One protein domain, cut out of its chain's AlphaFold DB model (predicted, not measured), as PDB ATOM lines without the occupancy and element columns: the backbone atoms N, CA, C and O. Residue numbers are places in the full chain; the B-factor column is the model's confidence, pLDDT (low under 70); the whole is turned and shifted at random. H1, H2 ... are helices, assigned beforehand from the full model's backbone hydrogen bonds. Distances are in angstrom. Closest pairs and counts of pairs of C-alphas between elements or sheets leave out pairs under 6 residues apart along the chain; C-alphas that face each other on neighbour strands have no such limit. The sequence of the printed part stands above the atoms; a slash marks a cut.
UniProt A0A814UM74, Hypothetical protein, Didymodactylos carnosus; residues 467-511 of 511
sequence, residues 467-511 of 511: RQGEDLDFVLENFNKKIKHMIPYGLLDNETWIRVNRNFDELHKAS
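AT A GLANCE: This is residues 467 to 511 of the 511 residues of the protein "Hypothetical protein" of Didymodactylos carnosus (UniProt A0A814UM74). A long helix, H1, runs like an arm into a small, loosely gathered head, where its residues 483 to 486 meet the shorter helix H2, with the short last helix H3 near both. Residues 467 to 478, of which 472 to 478 belong to H1, stick out at the far end of the arm, and residues 488 to 495, of which 494 and 495 belong to H2, stand free as well. The printed part has 45 residues with three named helices, in the order H1, H2, H3, and no named strand; the class is all helix. The whole is loose, with a radius of gyration of the C-alphas of 12.1 A, and elongated, spanning 36 by 23 by 16 A.

IN THESE COORDINATES: H1, residues 472 to 486, begins at C-alpha 472 (-23.744, -37.662, 28.877) and is 21.8 A long from first to last C-alpha. H2, residues 494 to 502, is 12.2 A long. H3, residues 504 to 510, is 9.7 A long and ends at C-alpha 510 (-48.554, -34.523, 21.760).

HOW THE PARTS SIT: H1 only just touches H2, with 3 pairs of C-alphas within 8 A, and it does so with residues 483 to 486 alone. Their closest C-alphas, those of Ile 483 and Val 500, are 6.9 A apart. Their lines are only just about perpendicular, at 72 degrees. H3 is close to H1 but not clearly touching it; the closest C-alphas, those of Ile 483 and Phe 504, are 7.0 A apart. H1 and H3 run the same way at a steep tilt of 50 degrees. H3 is also close to H2 but not clearly touching it, with the C-alphas of Val 500 and Leu 507 the closest, at 7.7 A. H2 and H3 run the same way at a steep tilt of 67 degrees. In H1, H2 and H3 every O i to N i+4 pair is within hydrogen-bond range.

THE WHOLE: The two C-alphas farthest apart, those of Arg 467 and Asp 493, are 37.6 A apart. The printed part has no cut. The link from H1 to H2 is short and that from H2 to H3 is tight. The mean pLDDT of the printed part is 72.0; residues 467 to 477 and residue 491 are under 70.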
ATOM      1  N   ARG A 467     -23.866 -33.637  39.832       43.56
ATOM      2  CA  ARG A 467     -24.081 -33.939  41.259       43.56
ATOM      3  C   ARG A 467     -24.756 -35.290  41.502       43.56
ATOM      4  O   ARG A 467     -24.678 -35.792  42.617       43.56
ATOM      5  N   GLN A 468     -25.412 -35.861  40.494       46.78
ATOM      6  CA  GLN A 468     -26.050 -37.180  40.542       46.78
ATOM      7  C   GLN A 468     -25.208 -38.272  39.866       46.78
ATOM      8  O   GLN A 468     -25.597 -39.436  39.892       46.78
ATOM      9  N   GLY A 469     -24.042 -37.921  39.306       44.16
ATOM     10  CA  GLY A 469     -23.222 -38.855  38.531       44.16
ATOM     11  C   GLY A 469     -23.869 -39.247  37.202       44.16
ATOM     12  O   GLY A 469     -23.553 -40.304  36.665       44.16
ATOM     13  N   GLU A 470     -24.798 -38.429  36.703       48.62
ATOM     14  CA  GLU A 470     -25.414 -38.625  35.395       48.62
ATOM     15  C   GLU A 470     -24.448 -38.103  34.334       48.62
ATOM     16  O   GLU A 470     -24.292 -36.891  34.160       48.62
ATOM     17  N   ASP A 471     -23.765 -39.023  33.661       48.69
ATOM     18  CA  ASP A 471     -22.934 -38.708  32.508       48.69
ATOM     19  C   ASP A 471     -23.809 -38.469  31.255       48.69
ATOM     20  O   ASP A 471     -25.029 -38.672  31.228       48.69
ATOM     21  N   LEU A 472     -23.166 -37.972  30.196       51.72
ATOM     22  CA  LEU A 472     -23.744 -37.662  28.877       51.72
ATOM     23  C   LEU A 472     -24.625 -38.791  28.305       51.72
ATOM     24  O   LEU A 472     -25.570 -38.577  27.544       51.72
ATOM     25  N   ASP A 473     -24.274 -40.014  28.661       50.44
ATOM     26  CA  ASP A 473     -24.914 -41.246  28.257       50.44
ATOM     27  C   ASP A 473     -26.298 -41.455  28.853       50.44
ATOM     28  O   ASP A 473     -27.215 -41.855  28.134       50.44
ATOM     29  N   PHE A 474     -26.458 -41.139  30.132       52.66
ATOM     30  CA  PHE A 474     -27.687 -41.329  30.883       52.66
ATOM     31  C   PHE A 474     -28.835 -40.497  30.300       52.66
ATOM     32  O   PHE A 474     -29.982 -40.947  30.201       52.66
ATOM     33  N   VAL A 475     -28.529 -39.286  29.835       56.81
ATOM     34  CA  VAL A 475     -29.546 -38.408  29.253       56.81
ATOM     35  C   VAL A 475     -29.901 -38.816  27.831       56.81
ATOM     36  O   VAL A 475     -31.086 -38.874  27.493       56.81
ATOM     37  N   LEU A 476     -28.905 -39.171  27.013       58.88
ATOM     38  CA  LEU A 476     -29.157 -39.754  25.694       58.88
ATOM     39  C   LEU A 476     -29.950 -41.060  25.810       58.88
ATOM     40  O   LEU A 476     -30.802 -41.338  24.968       58.88
ATOM     41  N   GLU A 477     -29.737 -41.844  26.867       62.78
ATOM     42  CA  GLU A 477     -30.522 -43.040  27.158       62.78
ATOM     43  C   GLU A 477     -31.979 -42.693  27.481       62.78
ATOM     44  O   GLU A 477     -32.885 -43.309  26.919       62.78
ATOM     45  N   ASN A 478     -32.234 -41.697  28.331       71.31
ATOM     46  CA  ASN A 478     -33.596 -41.248  28.632       71.31
ATOM     47  C   ASN A 478     -34.307 -40.682  27.396       71.31
ATOM     48  O   ASN A 478     -35.478 -40.987  27.159       71.31
ATOM     49  N   PHE A 479     -33.596 -39.918  26.570       75.00
ATOM     50  CA  PHE A 479     -34.104 -39.411  25.298       75.00
ATOM     51  C   PHE A 479     -34.441 -40.559  24.332       75.00
ATOM     52  O   PHE A 479     -35.560 -40.649  23.828       75.00
ATOM     53  N   ASN A 480     -33.528 -41.521  24.171       76.00
ATOM     54  CA  ASN A 480     -33.743 -42.715  23.355       76.00
ATOM     55  C   ASN A 480     -34.879 -43.595  23.888       76.00
ATOM     56  O   ASN A 480     -35.616 -44.175  23.094       76.00
ATOM     57  N   LYS A 481     -35.054 -43.703  25.212       79.38
ATOM     58  CA  LYS A 481     -36.196 -44.399  25.821       79.38
ATOM     59  C   LYS A 481     -37.500 -43.729  25.417       79.38
ATOM     60  O   LYS A 481     -38.399 -44.433  24.968       79.38
ATOM     61  N   LYS A 482     -37.600 -42.401  25.514       82.81
ATOM     62  CA  LYS A 482     -38.802 -41.658  25.104       82.81
ATOM     63  C   LYS A 482     -39.094 -41.833  23.612       82.81
ATOM     64  O   LYS A 482     -40.220 -42.160  23.258       82.81
ATOM     65  N   ILE A 483     -38.074 -41.740  22.758       79.88
ATOM     66  CA  ILE A 483     -38.204 -42.006  21.316       79.88
ATOM     67  C   ILE A 483     -38.690 -43.432  21.052       79.88
ATOM     68  O   ILE A 483     -39.619 -43.628  20.280       79.88
ATOM     69  N   LYS A 484     -38.120 -44.437  21.725       81.94
ATOM     70  CA  LYS A 484     -38.538 -45.838  21.573       81.94
ATOM     71  C   LYS A 484     -39.984 -46.082  22.008       81.94
ATOM     72  O   LYS A 484     -40.622 -46.947  21.426       81.94
ATOM     73  N   HIS A 485     -40.509 -45.326  22.975       82.50
ATOM     74  CA  HIS A 485     -41.928 -45.396  23.351       82.50
ATOM     75  C   HIS A 485     -42.854 -44.767  22.298       82.50
ATOM     76  O   HIS A 485     -44.021 -45.135  22.224       82.50
ATOM     77  N   MET A 486     -42.344 -43.844  21.477       82.50
ATOM     78  CA  MET A 486     -43.105 -43.196  20.402       82.50
ATOM     79  C   MET A 486     -43.106 -43.994  19.096       82.50
ATOM     80  O   MET A 486     -43.835 -43.647  18.168       82.50
ATOM     81  N   ILE A 487     -42.286 -45.043  18.997       84.19
ATOM     82  CA  ILE A 487     -42.150 -45.834  17.779       84.19
ATOM     83  C   ILE A 487     -42.858 -47.187  17.957       84.19
ATOM     84  O   ILE A 487     -42.631 -47.856  18.966       84.19
ATOM     85  N   PRO A 488     -43.696 -47.634  16.999       80.56
ATOM     86  CA  PRO A 488     -44.313 -48.957  17.058       80.56
ATOM     87  C   PRO A 488     -43.271 -50.086  17.136       80.56
ATOM     88  O   PRO A 488     -42.214 -50.026  16.510       80.56
ATOM     89  N   TYR A 489     -43.592 -51.139  17.896       80.81
ATOM     90  CA  TYR A 489     -42.733 -52.314  18.065       80.81
ATOM     91  C   TYR A 489     -42.430 -52.992  16.714       80.81
ATOM     92  O   TYR A 489     -43.347 -53.432  16.023       80.81
ATOM     93  N   GLY A 490     -41.145 -53.112  16.352       82.62
ATOM     94  CA  GLY A 490     -40.700 -53.785  15.126       82.62
ATOM     95  C   GLY A 490     -39.293 -53.388  14.661       82.62
ATOM     96  O   GLY A 490     -38.647 -52.523  15.251       82.62
ATOM     97  N   LEU A 491     -38.812 -54.044  13.598       57.84
ATOM     98  CA  LEU A 491     -37.596 -53.657  12.872       57.84
ATOM     99  C   LEU A 491     -37.889 -52.386  12.074       57.84
ATOM    100  O   LEU A 491     -38.731 -52.392  11.179       57.84
ATOM    101  N   LEU A 492     -37.207 -51.302  12.424       74.06
ATOM    102  CA  LEU A 492     -37.412 -49.996  11.812       74.06
ATOM    103  C   LEU A 492     -36.430 -49.770  10.674       74.06
ATOM    104  O   LEU A 492     -35.258 -50.137  10.773       74.06
ATOM    105  N   ASP A 493     -36.900 -49.099   9.628       83.00
ATOM    106  CA  ASP A 493     -36.010 -48.490   8.653       83.00
ATOM    107  C   ASP A 493     -35.394 -47.189   9.202       83.00
ATOM    108  O   ASP A 493     -35.887 -46.548  10.140       83.00
ATOM    109  N   ASN A 494     -34.270 -46.797   8.604       75.38
ATOM    110  CA  ASN A 494     -33.541 -45.596   9.002       75.38
ATOM    111  C   ASN A 494     -34.383 -44.318   8.832       75.38
ATOM    112  O   ASN A 494     -34.189 -43.357   9.577       75.38
ATOM    113  N   GLU A 495     -35.321 -44.288   7.882       80.31
ATOM    114  CA  GLU A 495     -36.156 -43.110   7.631       80.31
ATOM    115  C   GLU A 495     -37.142 -42.848   8.765       80.31
ATOM    116  O   GLU A 495     -37.328 -41.696   9.166       80.31
ATOM    117  N   THR A 496     -37.739 -43.900   9.320       77.88
ATOM    118  CA  THR A 496     -38.668 -43.812  10.446       77.88
ATOM    119  C   THR A 496     -37.942 -43.338  11.700       77.88
ATOM    120  O   THR A 496     -38.425 -42.438  12.391       77.88
ATOM    121  N   TRP A 497     -36.731 -43.849  11.946       79.12
ATOM    122  CA  TRP A 497     -35.885 -43.389  13.049       79.12
ATOM    123  C   TRP A 497     -35.546 -41.898  12.923       79.12
ATOM    124  O   TRP A 497     -35.750 -41.127  13.861       79.12
ATOM    125  N   ILE A 498     -35.088 -41.465  11.744       76.50
ATOM    126  CA  ILE A 498     -34.752 -40.059  11.475       76.50
ATOM    127  C   ILE A 498     -35.988 -39.163  11.624       76.50
ATOM    128  O   ILE A 498     -35.890 -38.071  12.180       76.50
ATOM    129  N   ARG A 499     -37.156 -39.615  11.157       81.75
ATOM    130  CA  ARG A 499     -38.406 -38.850  11.226       81.75
ATOM    131  C   ARG A 499     -38.865 -38.629  12.663       81.75
ATOM    132  O   ARG A 499     -39.239 -37.506  12.988       81.75
ATOM    133  N   VAL A 500     -38.802 -39.648  13.520       80.94
ATOM    134  CA  VAL A 500     -39.186 -39.502  14.935       80.94
ATOM    135  C   VAL A 500     -38.175 -38.651  15.699       80.94
ATOM    136  O   VAL A 500     -38.588 -37.763  16.431       80.94
ATOM    137  N   ASN A 501     -36.870 -38.824  15.459       78.69
ATOM    138  CA  ASN A 501     -35.847 -37.973  16.080       78.69
ATOM    139  C   ASN A 501     -36.015 -36.493  15.699       78.69
ATOM    140  O   ASN A 501     -35.945 -35.625  16.560       78.69
ATOM    141  N   ARG A 502     -36.283 -36.192  14.419       77.31
ATOM    142  CA  ARG A 502     -36.468 -34.811  13.934       77.31
ATOM    143  C   ARG A 502     -37.727 -34.130  14.461       77.31
ATOM    144  O   ARG A 502     -37.765 -32.908  14.498       77.31
ATOM    145  N   ASN A 503     -38.746 -34.905  14.820       82.94
ATOM    146  CA  ASN A 503     -40.023 -34.389  15.311       82.94
ATOM    147  C   ASN A 503     -40.230 -34.684  16.803       82.94
ATOM    148  O   ASN A 503     -41.358 -34.586  17.277       82.94
ATOM    149  N   PHE A 504     -39.176 -35.068  17.535       84.88
ATOM    150  CA  PHE A 504     -39.304 -35.558  18.906       84.88
ATOM    151  C   PHE A 504     -40.020 -34.559  19.814       84.88
ATOM    152  O   PHE A 504     -40.942 -34.958  20.509       84.88
ATOM    153  N   ASP A 505     -39.662 -33.275  19.778       78.69
ATOM    154  CA  ASP A 505     -40.261 -32.278  20.674       78.69
ATOM    155  C   ASP A 505     -41.760 -32.080  20.415       78.69
ATOM    156  O   ASP A 505     -42.543 -31.963  21.353       78.69
ATOM    157  N   GLU A 506     -42.180 -32.089  19.149       80.94
ATOM    158  CA  GLU A 506     -43.593 -31.960  18.775       80.94
ATOM    159  C   GLU A 506     -44.379 -33.238  19.094       80.94
ATOM    160  O   GLU A 506     -45.496 -33.170  19.605       80.94
ATOM    161  N   LEU A 507     -43.774 -34.413  18.882       74.94
ATOM    162  CA  LEU A 507     -44.358 -35.700  19.265       74.94
ATOM    163  C   LEU A 507     -44.438 -35.861  20.788       74.94
ATOM    164  O   LEU A 507     -45.420 -36.399  21.284       74.94
ATOM    165  N   HIS A 508     -43.450 -35.354  21.530       81.12
ATOM    166  CA  HIS A 508     -43.417 -35.411  22.989       81.12
ATOM    167  C   HIS A 508     -44.428 -34.473  23.640       81.12
ATOM    168  O   HIS A 508     -44.960 -34.804  24.690       81.12
ATOM    169  N   LYS A 509     -44.712 -33.321  23.022       83.31
ATOM    170  CA  LYS A 509     -45.805 -32.436  23.453       83.31
ATOM    171  C   LYS A 509     -47.185 -33.041  23.183       83.31
ATOM    172  O   LYS A 509     -48.138 -32.681  23.868       83.31
ATOM    173  N   ALA A 510     -47.299 -33.893  22.163       75.00
ATOM    174  CA  ALA A 510     -48.554 -34.523  21.760       75.00
ATOM    175  C   ALA A 510     -48.858 -35.841  22.503       75.00
ATOM    176  O   ALA A 510     -50.020 -36.248  22.531       75.00
ATOM    177  N   SER A 511     -47.834 -36.502  23.060       70.12
ATOM    178  CA  SER A 511     -47.915 -37.726  23.878       70.12
ATOM    179  C   SER A 511     -48.133 -37.419  25.352       70.12
ATOM    180  O   SER A 511     -48.958 -38.115  25.981       70.12
TER     181      SER A 511